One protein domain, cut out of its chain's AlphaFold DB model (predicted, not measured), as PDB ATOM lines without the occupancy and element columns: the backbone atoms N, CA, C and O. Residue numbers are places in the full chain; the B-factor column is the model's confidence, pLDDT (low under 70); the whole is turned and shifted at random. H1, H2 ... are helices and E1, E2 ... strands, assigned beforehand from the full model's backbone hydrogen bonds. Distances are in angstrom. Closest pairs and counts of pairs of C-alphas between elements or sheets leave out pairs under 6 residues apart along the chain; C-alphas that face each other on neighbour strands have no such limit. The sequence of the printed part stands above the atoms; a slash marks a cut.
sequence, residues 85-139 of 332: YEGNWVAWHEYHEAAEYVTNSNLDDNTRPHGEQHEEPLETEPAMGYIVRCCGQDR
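Overview. This is residues 85 to 139 of the 332 residues of an uncharacterized protein of Cordyceps confragosa (UniProt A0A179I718). With little regular structure, this is a small hairpin of two strands, E1 and E2, with one short helix, H1, near E2 and a long loop between the strands, of which residues 117 to 126 stick out. The printed part has 55 residues, with H1, E1 and E2 in chain order; these mixed elements, helix and antiparallel strands, hold only 17 residues. It is only just compact, close to loose, with a radius of gyration of the C-alphas of 11.8 A and spans of 32 by 26 by 19 A.

Along the chain. E2, residues 130 to 134, is 11.3 A long and ends at C-alpha 134 (186.081, 150.313, 99.075). E1 is residues 100 to 102, 7.0 A. H1, residues 85 to 93, is 12.1 A and begins at C-alpha 85 (189.962, 161.601, 90.949).

Arrangement. E1 and E2 are antiparallel at 158 degrees, with N 100 and O 133 within hydrogen-bond range at 2.8 A. The closest C-alphas of H1 and E2, His 93 and Cys 134, are 6.4 A apart. In H1 every O i to N i+4 pair is within hydrogen-bond range.

Size, cuts and confidence. The printed part has no cut. The link E1 to E2 is long, 27 residues. pLDDT is under 70 at residues 104 to 105 and 110 to 128.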
ATOM      1  N   TYR A  85     190.834 162.770  90.814       92.69
ATOM      2  CA  TYR A  85     189.962 161.601  90.949       92.69
ATOM      3  C   TYR A  85     190.385 160.691  92.108       92.69
ATOM      4  O   TYR A  85     189.554 160.323  92.939       92.69
ATOM      5  N   GLU A  86     191.673 160.364  92.207       92.56
ATOM      6  CA  GLU A  86     192.179 159.505  93.279       92.56
ATOM      7  C   GLU A  86     192.013 160.152  94.655       92.56
ATOM      8  O   GLU A  86     191.500 159.517  95.575       92.56
ATOM      9  N   GLY A  87     192.382 161.429  94.786       89.88
ATOM     10  CA  GLY A  87     192.243 162.170  96.041       89.88
ATOM     11  C   GLY A  87     190.788 162.267  96.499       89.88
ATOM     12  O   GLY A  87     190.487 161.978  97.658       89.88
ATOM     13  N   ASN A  88     189.876 162.593  95.579       90.94
ATOM     14  CA  ASN A  88     188.440 162.658  95.851       90.94
ATOM     15  C   ASN A  88     187.872 161.282  96.221       90.94
ATOM     16  O   ASN A  88     187.095 161.168  97.168       90.94
ATOM     17  N   TRP A  89     188.299 160.223  95.525       92.50
ATOM     18  CA  TRP A  89     187.898 158.859  95.853       92.50
ATOM     19  C   TRP A  89     188.346 158.471  97.266       92.50
ATOM     20  O   TRP A  89     187.528 157.971  98.037       92.50
ATOM     21  N   VAL A  90     189.601 158.738  97.639       90.75
ATOM     22  CA  VAL A  90     190.127 158.437  98.983       90.75
ATOM     23  C   VAL A  90     189.362 159.213 100.049       90.75
ATOM     24  O   VAL A  90     188.861 158.600 100.988       90.75
ATOM     25  N   ALA A  91     189.208 160.527  99.877       89.31
ATOM     26  CA  ALA A  91     188.508 161.381 100.834       89.31
ATOM     27  C   ALA A  91     187.046 160.953 101.040       89.31
ATOM     28  O   ALA A  91     186.522 161.026 102.149       89.31
ATOM     29  N   TRP A  92     186.380 160.471  99.987       87.88
ATOM     30  CA  TRP A  92     185.018 159.954 100.098       87.88
ATOM     31  C   TRP A  92     184.962 158.618 100.852       87.88
ATOM     32  O   TRP A  92     184.030 158.365 101.613       87.88
ATOM     33  N   HIS A  93     185.948 157.744 100.642       88.81
ATOM     34  CA  HIS A  93     185.921 156.369 101.140       88.81
ATOM     35  C   HIS A  93     186.652 156.162 102.478       88.81
ATOM     36  O   HIS A  93     186.519 155.087 103.064       88.81
ATOM     37  N   GLU A  94     187.371 157.158 103.003       88.25
ATOM     38  CA  GLU A  94     188.203 157.015 104.213       88.25
ATOM     39  C   GLU A  94     187.430 156.608 105.477       88.25
ATOM     40  O   GLU A  94     187.956 155.895 106.328       88.25
ATOM     41  N   TYR A  95     186.147 156.960 105.585       86.69
ATOM     42  CA  TYR A  95     185.324 156.606 106.752       86.69
ATOM     43  C   TYR A  95     184.308 155.494 106.491       86.69
ATOM     44  O   TYR A  95     183.431 155.243 107.321       86.69
ATOM     45  N   HIS A  96     184.385 154.819 105.347       89.06
ATOM     46  CA  HIS A  96     183.489 153.708 105.056       89.06
ATOM     47  C   HIS A  96     183.935 152.437 105.792       89.06
ATOM     48  O   HIS A  96     185.089 152.028 105.714       89.06
ATOM     49  N   GLU A  97     182.993 151.733 106.430       89.75
ATOM     50  CA  GLU A  97     183.266 150.430 107.069       89.75
ATOM     51  C   GLU A  97     183.757 149.367 106.069       89.75
ATOM     52  O   GLU A  97     184.417 148.405 106.448       89.75
ATOM     53  N   ALA A  98     183.426 149.542 104.787       90.38
ATOM     54  CA  ALA A  98     183.827 148.659 103.696       90.38
ATOM     55  C   ALA A  98     185.215 148.986 103.110       90.38
ATOM     56  O   ALA A  98     185.579 148.385 102.099       90.38
ATOM     57  N   ALA A  99     185.952 149.949 103.674       90.06
ATOM     58  CA  ALA A  99     187.278 150.319 103.193       90.06
ATOM     59  C   ALA A  99     188.316 149.245 103.552       90.06
ATOM     60  O   ALA A  99     188.463 148.838 104.707       90.06
ATOM     61  N   GLU A 100     189.048 148.789 102.542       90.62
ATOM     62  CA  GLU A 100     190.118 147.809 102.662       90.62
ATOM     63  C   GLU A 100     191.468 148.535 102.688       90.62
ATOM     64  O   GLU A 100     191.840 149.228 101.738       90.62
ATOM     65  N   TYR A 101     192.202 148.360 103.788       88.69
ATOM     66  CA  TYR A 101     193.473 149.026 104.057       88.69
ATOM     67  C   TYR A 101     194.656 148.071 103.891       88.69
ATOM     68  O   TYR A 101     194.623 146.937 104.376       88.69
ATOM     69  N   VAL A 102     195.745 148.558 103.296       85.38
ATOM     70  CA  VAL A 102     197.056 147.896 103.314       85.38
ATOM     71  C   VAL A 102     198.096 148.799 103.963       85.38
ATOM     72  O   VAL A 102     198.020 150.024 103.904       85.38
ATOM     73  N   THR A 103     199.091 148.203 104.613       78.19
ATOM     74  CA  THR A 103     200.212 148.969 105.161       78.19
ATOM     75  C   THR A 103     201.106 149.471 104.027       78.19
ATOM     76  O   THR A 103     201.394 148.724 103.092       78.19
ATOM     77  N   ASN A 104     201.632 150.695 104.144       68.31
ATOM     78  CA  ASN A 104     202.546 151.297 103.153       68.31
ATOM     79  C   ASN A 104     203.803 150.445 102.874       68.31
ATOM     80  O   ASN A 104     204.429 150.566 101.820       68.31
ATOM     81  N   SER A 105     204.169 149.562 103.810       66.25
ATOM     82  CA  SER A 105     205.253 148.584 103.665       66.25
ATOM     83  C   SER A 105     204.973 147.484 102.637       66.25
ATOM     84  O   SER A 105     205.915 146.846 102.176       66.25
ATOM     85  N   ASN A 106     203.703 147.247 102.298       70.69
ATOM     86  CA  ASN A 106     203.273 146.207 101.364       70.69
ATOM     87  C   ASN A 106     202.963 146.753  99.960       70.69
ATOM     88  O   ASN A 106     202.658 145.962  99.071       70.69
ATOM     89  N   LEU A 107     203.024 148.074  99.768       70.81
ATOM     90  CA  LEU A 107     202.879 148.707  98.457       70.81
ATOM     91  C   LEU A 107     204.173 148.582  97.657       70.81
ATOM     92  O   LEU A 107     205.271 148.619  98.223       70.81
ATOM     93  N   ASP A 108     204.040 148.474  96.339       71.38
ATOM     94  CA  ASP A 108     205.187 148.611  95.453       71.38
ATOM     95  C   ASP A 108     205.644 150.079  95.381       71.38
ATOM     96  O   ASP A 108     204.914 151.012  95.720       71.38
ATOM     97  N   ASP A 109     206.890 150.301  94.963       71.44
ATOM     98  CA  ASP A 109     207.467 151.649  94.949       71.44
ATOM     99  C   ASP A 109     206.751 152.616  93.982       71.44
ATOM    100  O   ASP A 109     206.914 153.824  94.136       71.44
ATOM    101  N   ASN A 110     205.952 152.125  93.023       66.56
ATOM    102  CA  ASN A 110     205.174 152.958  92.098       66.56
ATOM    103  C   ASN A 110     203.735 153.220  92.574       66.56
ATOM    104  O   ASN A 110     203.065 154.056  91.974       66.56
ATOM    105  N   THR A 111     203.225 152.502  93.579       65.50
ATOM    106  CA  THR A 111     201.907 152.755  94.206       65.50
ATOM    107  C   THR A 111     202.023 153.566  95.492       65.50
ATOM    108  O   THR A 111     201.037 154.130  95.970       65.50
ATOM    109  N   ARG A 112     203.227 153.659  96.068       65.50
ATOM    110  CA  ARG A 112     203.465 154.478  97.257       65.50
ATOM    111  C   ARG A 112     203.208 155.961  96.923       65.50
ATOM    112  O   ARG A 112     203.877 156.486  96.032       65.50
ATOM    113  N   PRO A 113     202.304 156.659  97.642       60.84
ATOM    114  CA  PRO A 113     202.024 158.073  97.408       60.84
ATOM    115  C   PRO A 113     203.317 158.901  97.399       60.84
ATOM    116  O   PRO A 113     204.082 158.903  98.371       60.84
ATOM    117  N   HIS A 114     203.596 159.590  96.291       46.19
ATOM    118  CA  HIS A 114     204.779 160.439  96.170       46.19
ATOM    119  C   HIS A 114     204.673 161.623  97.143       46.19
ATOM    120  O   HIS A 114     203.900 162.548  96.925       46.19
ATOM    121  N   GLY A 115     205.464 161.599  98.219       45.31
ATOM    122  CA  GLY A 115     205.520 162.680  99.213       45.31
ATOM    123  C   GLY A 115     205.502 162.207 100.665       45.31
ATOM    124  O   GLY A 115     205.973 162.930 101.536       45.31
ATOM    125  N   GLU A 116     205.077 160.970 100.935       46.78
ATOM    126  CA  GLU A 116     205.094 160.381 102.284       46.78
ATOM    127  C   GLU A 116     206.415 159.662 102.599       46.78
ATOM    128  O   GLU A 116     206.449 158.562 103.148       46.78
ATOM    129  N   GLN A 117     207.546 160.297 102.290       42.56
ATOM    130  CA  GLN A 117     208.781 160.036 103.037       42.56
ATOM    131  C   GLN A 117     208.775 160.930 104.280       42.56
ATOM    132  O   GLN A 117     209.664 161.756 104.463       42.56
ATOM    133  N   HIS A 118     207.729 160.835 105.105       40.66
ATOM    134  CA  HIS A 118     207.774 161.483 106.405       40.66
ATOM    135  C   HIS A 118     208.606 160.607 107.337       40.66
ATOM    136  O   HIS A 118     208.370 159.407 107.475       40.66
ATOM    137  N   GLU A 119     209.613 161.242 107.924       47.66
ATOM    138  CA  GLU A 119     210.406 160.744 109.036       47.66
ATOM    139  C   GLU A 119     209.489 160.091 110.077       47.66
ATOM    140  O   GLU A 119     208.467 160.684 110.421       47.66
ATOM    141  N   GLU A 120     209.871 158.878 110.495       47.88
ATOM    142  CA  GLU A 120     209.448 158.116 111.682       47.88
ATOM    143  C   GLU A 120     208.021 158.424 112.199       47.88
ATOM    144  O   GLU A 120     207.786 159.493 112.770       47.88
ATOM    145  N   PRO A 121     207.057 157.489 112.074       45.69
ATOM    146  CA  PRO A 121     205.700 157.722 112.552       45.69
ATOM    147  C   PRO A 121     205.720 158.059 114.048       45.69
ATOM    148  O   PRO A 121     206.216 157.283 114.865       45.69
ATOM    149  N   LEU A 122     205.157 159.212 114.422       49.38
ATOM    150  CA  LEU A 122     204.796 159.492 115.811       49.38
ATOM    151  C   LEU A 122     203.899 158.338 116.285       49.38
ATOM    152  O   LEU A 122     202.807 158.165 115.752       49.38
ATOM    153  N   GLU A 123     204.366 157.560 117.268       52.53
ATOM    154  CA  GLU A 123     203.810 156.278 117.757       52.53
ATOM    155  C   GLU A 123     202.352 156.316 118.288       52.53
ATOM    156  O   GLU A 123     201.901 155.383 118.951       52.53
ATOM    157  N   THR A 124     201.597 157.385 118.036       52.38
ATOM    158  CA  THR A 124     200.293 157.655 118.661       52.38
ATOM    159  C   THR A 124     199.111 157.750 117.703       52.38
ATOM    160  O   THR A 124     197.982 157.645 118.173       52.38
ATOM    161  N   GLU A 125     199.328 157.879 116.395       51.38
ATOM    162  CA  GLU A 125     198.258 157.769 115.398       51.38
ATOM    163  C   GLU A 125     198.492 156.459 114.633       51.38
ATOM    164  O   GLU A 125     199.594 156.272 114.104       51.38
ATOM    165  N   PRO A 126     197.537 155.509 114.591       49.50
ATOM    166  CA  PRO A 126     197.677 154.382 113.682       49.50
ATOM    167  C   PRO A 126     197.834 154.987 112.292       49.50
ATOM    168  O   PRO A 126     196.951 155.720 111.860       49.50
ATOM    169  N   ALA A 127     198.972 154.742 111.634       57.72
ATOM    170  CA  ALA A 127     199.183 155.178 110.261       57.72
ATOM    171  C   ALA A 127     197.967 154.704 109.460       57.72
ATOM    172  O   ALA A 127     197.810 153.496 109.260       57.72
ATOM    173  N   MET A 128     197.056 155.629 109.132       60.81
ATOM    174  CA  MET A 128     195.850 155.304 108.384       60.81
ATOM    175  C   MET A 128     196.348 154.640 107.109       60.81
ATOM    176  O   MET A 128     197.151 155.220 106.381       60.81
ATOM    177  N   GLY A 129     196.022 153.358 106.947       73.75
ATOM    178  CA  GLY A 129     196.617 152.551 105.892       73.75
ATOM    179  C   GLY A 129     196.291 153.123 104.514       73.75
ATOM    180  O   GLY A 129     195.385 153.938 104.344       73.75
ATOM    181  N   TYR A 130     196.986 152.641 103.498       84.50
ATOM    182  CA  TYR A 130     196.623 152.939 102.127       84.50
ATOM    183  C   TYR A 130     195.321 152.210 101.780       84.50
ATOM    184  O   TYR A 130     195.264 150.979 101.820       84.50
ATOM    185  N   ILE A 131     194.266 152.962 101.462       90.31
ATOM    186  CA  ILE A 131     192.995 152.389 101.007       90.31
ATOM    187  C   ILE A 131     193.209 151.849  99.593       90.31
ATOM    188  O   ILE A 131     193.522 152.632  98.701       90.31
ATOM    189  N   VAL A 132     193.047 150.541  99.386       92.38
ATOM    190  CA  VAL A 132     193.180 149.900  98.057       92.38
ATOM    191  C   VAL A 132     191.836 149.685  97.372       92.38
ATOM    192  O   VAL A 132     191.755 149.641  96.146       92.38
ATOM    193  N   ARG A 133     190.772 149.526  98.160       94.06
ATOM    194  CA  ARG A 133     189.439 149.165  97.679       94.06
ATOM    195  C   ARG A 133     188.395 149.625  98.684       94.06
ATOM    196  O   ARG A 133     188.645 149.618  99.885       94.06
ATOM    197  N   CYS A 134     187.220 150.021  98.214       92.44
ATOM    198  CA  CYS A 134     186.081 150.313  99.075       92.44
ATOM    199  C   CYS A 134     184.775 150.210  98.284       92.44
ATOM    200  O   CYS A 134     184.748 150.468  97.085       92.44
ATOM    201  N   CYS A 135     183.674 149.820  98.936       89.62
ATOM    202  CA  CYS A 135     182.339 149.769  98.315       89.62
ATOM    203  C   CYS A 135     182.275 148.935  97.019       89.62
ATOM    204  O   CYS A 135     181.445 149.173  96.144       89.62
ATOM    205  N   GLY A 136     183.154 147.937  96.889       88.38
ATOM    206  CA  GLY A 136     183.249 147.105  95.691       88.38
ATOM    207  C   GLY A 136     184.011 147.735  94.516       88.38
ATOM    208  O   GLY A 136     184.046 147.119  93.449       88.38
ATOM    209  N   GLN A 137     184.630 148.900  94.706       90.75
ATOM    210  CA  GLN A 137     185.453 149.606  93.723       90.75
ATOM    211  C   GLN A 137     186.920 149.603  94.146       90.75
ATOM    212  O   GLN A 137     187.225 149.806  95.320       90.75
ATOM    213  N   ASP A 138     187.810 149.387  93.182       92.88
ATOM    214  CA  ASP A 138     189.249 149.552  93.379       92.88
ATOM    215  C   ASP A 138     189.609 151.040  93.368       92.88
ATOM    216  O   ASP A 138     188.941 151.844  92.706       92.88
ATOM    217  N   ARG A 139     190.666 151.402  94.096       93.06
ATOM    218  CA  ARG A 139     191.213 152.757  94.066       93.06
ATOM    219  C   ARG A 139     191.638 153.115  92.635       93.06
ATOM    220  O   ARG A 139     192.309 152.312  91.982       93.06
TER     221      ARG A 139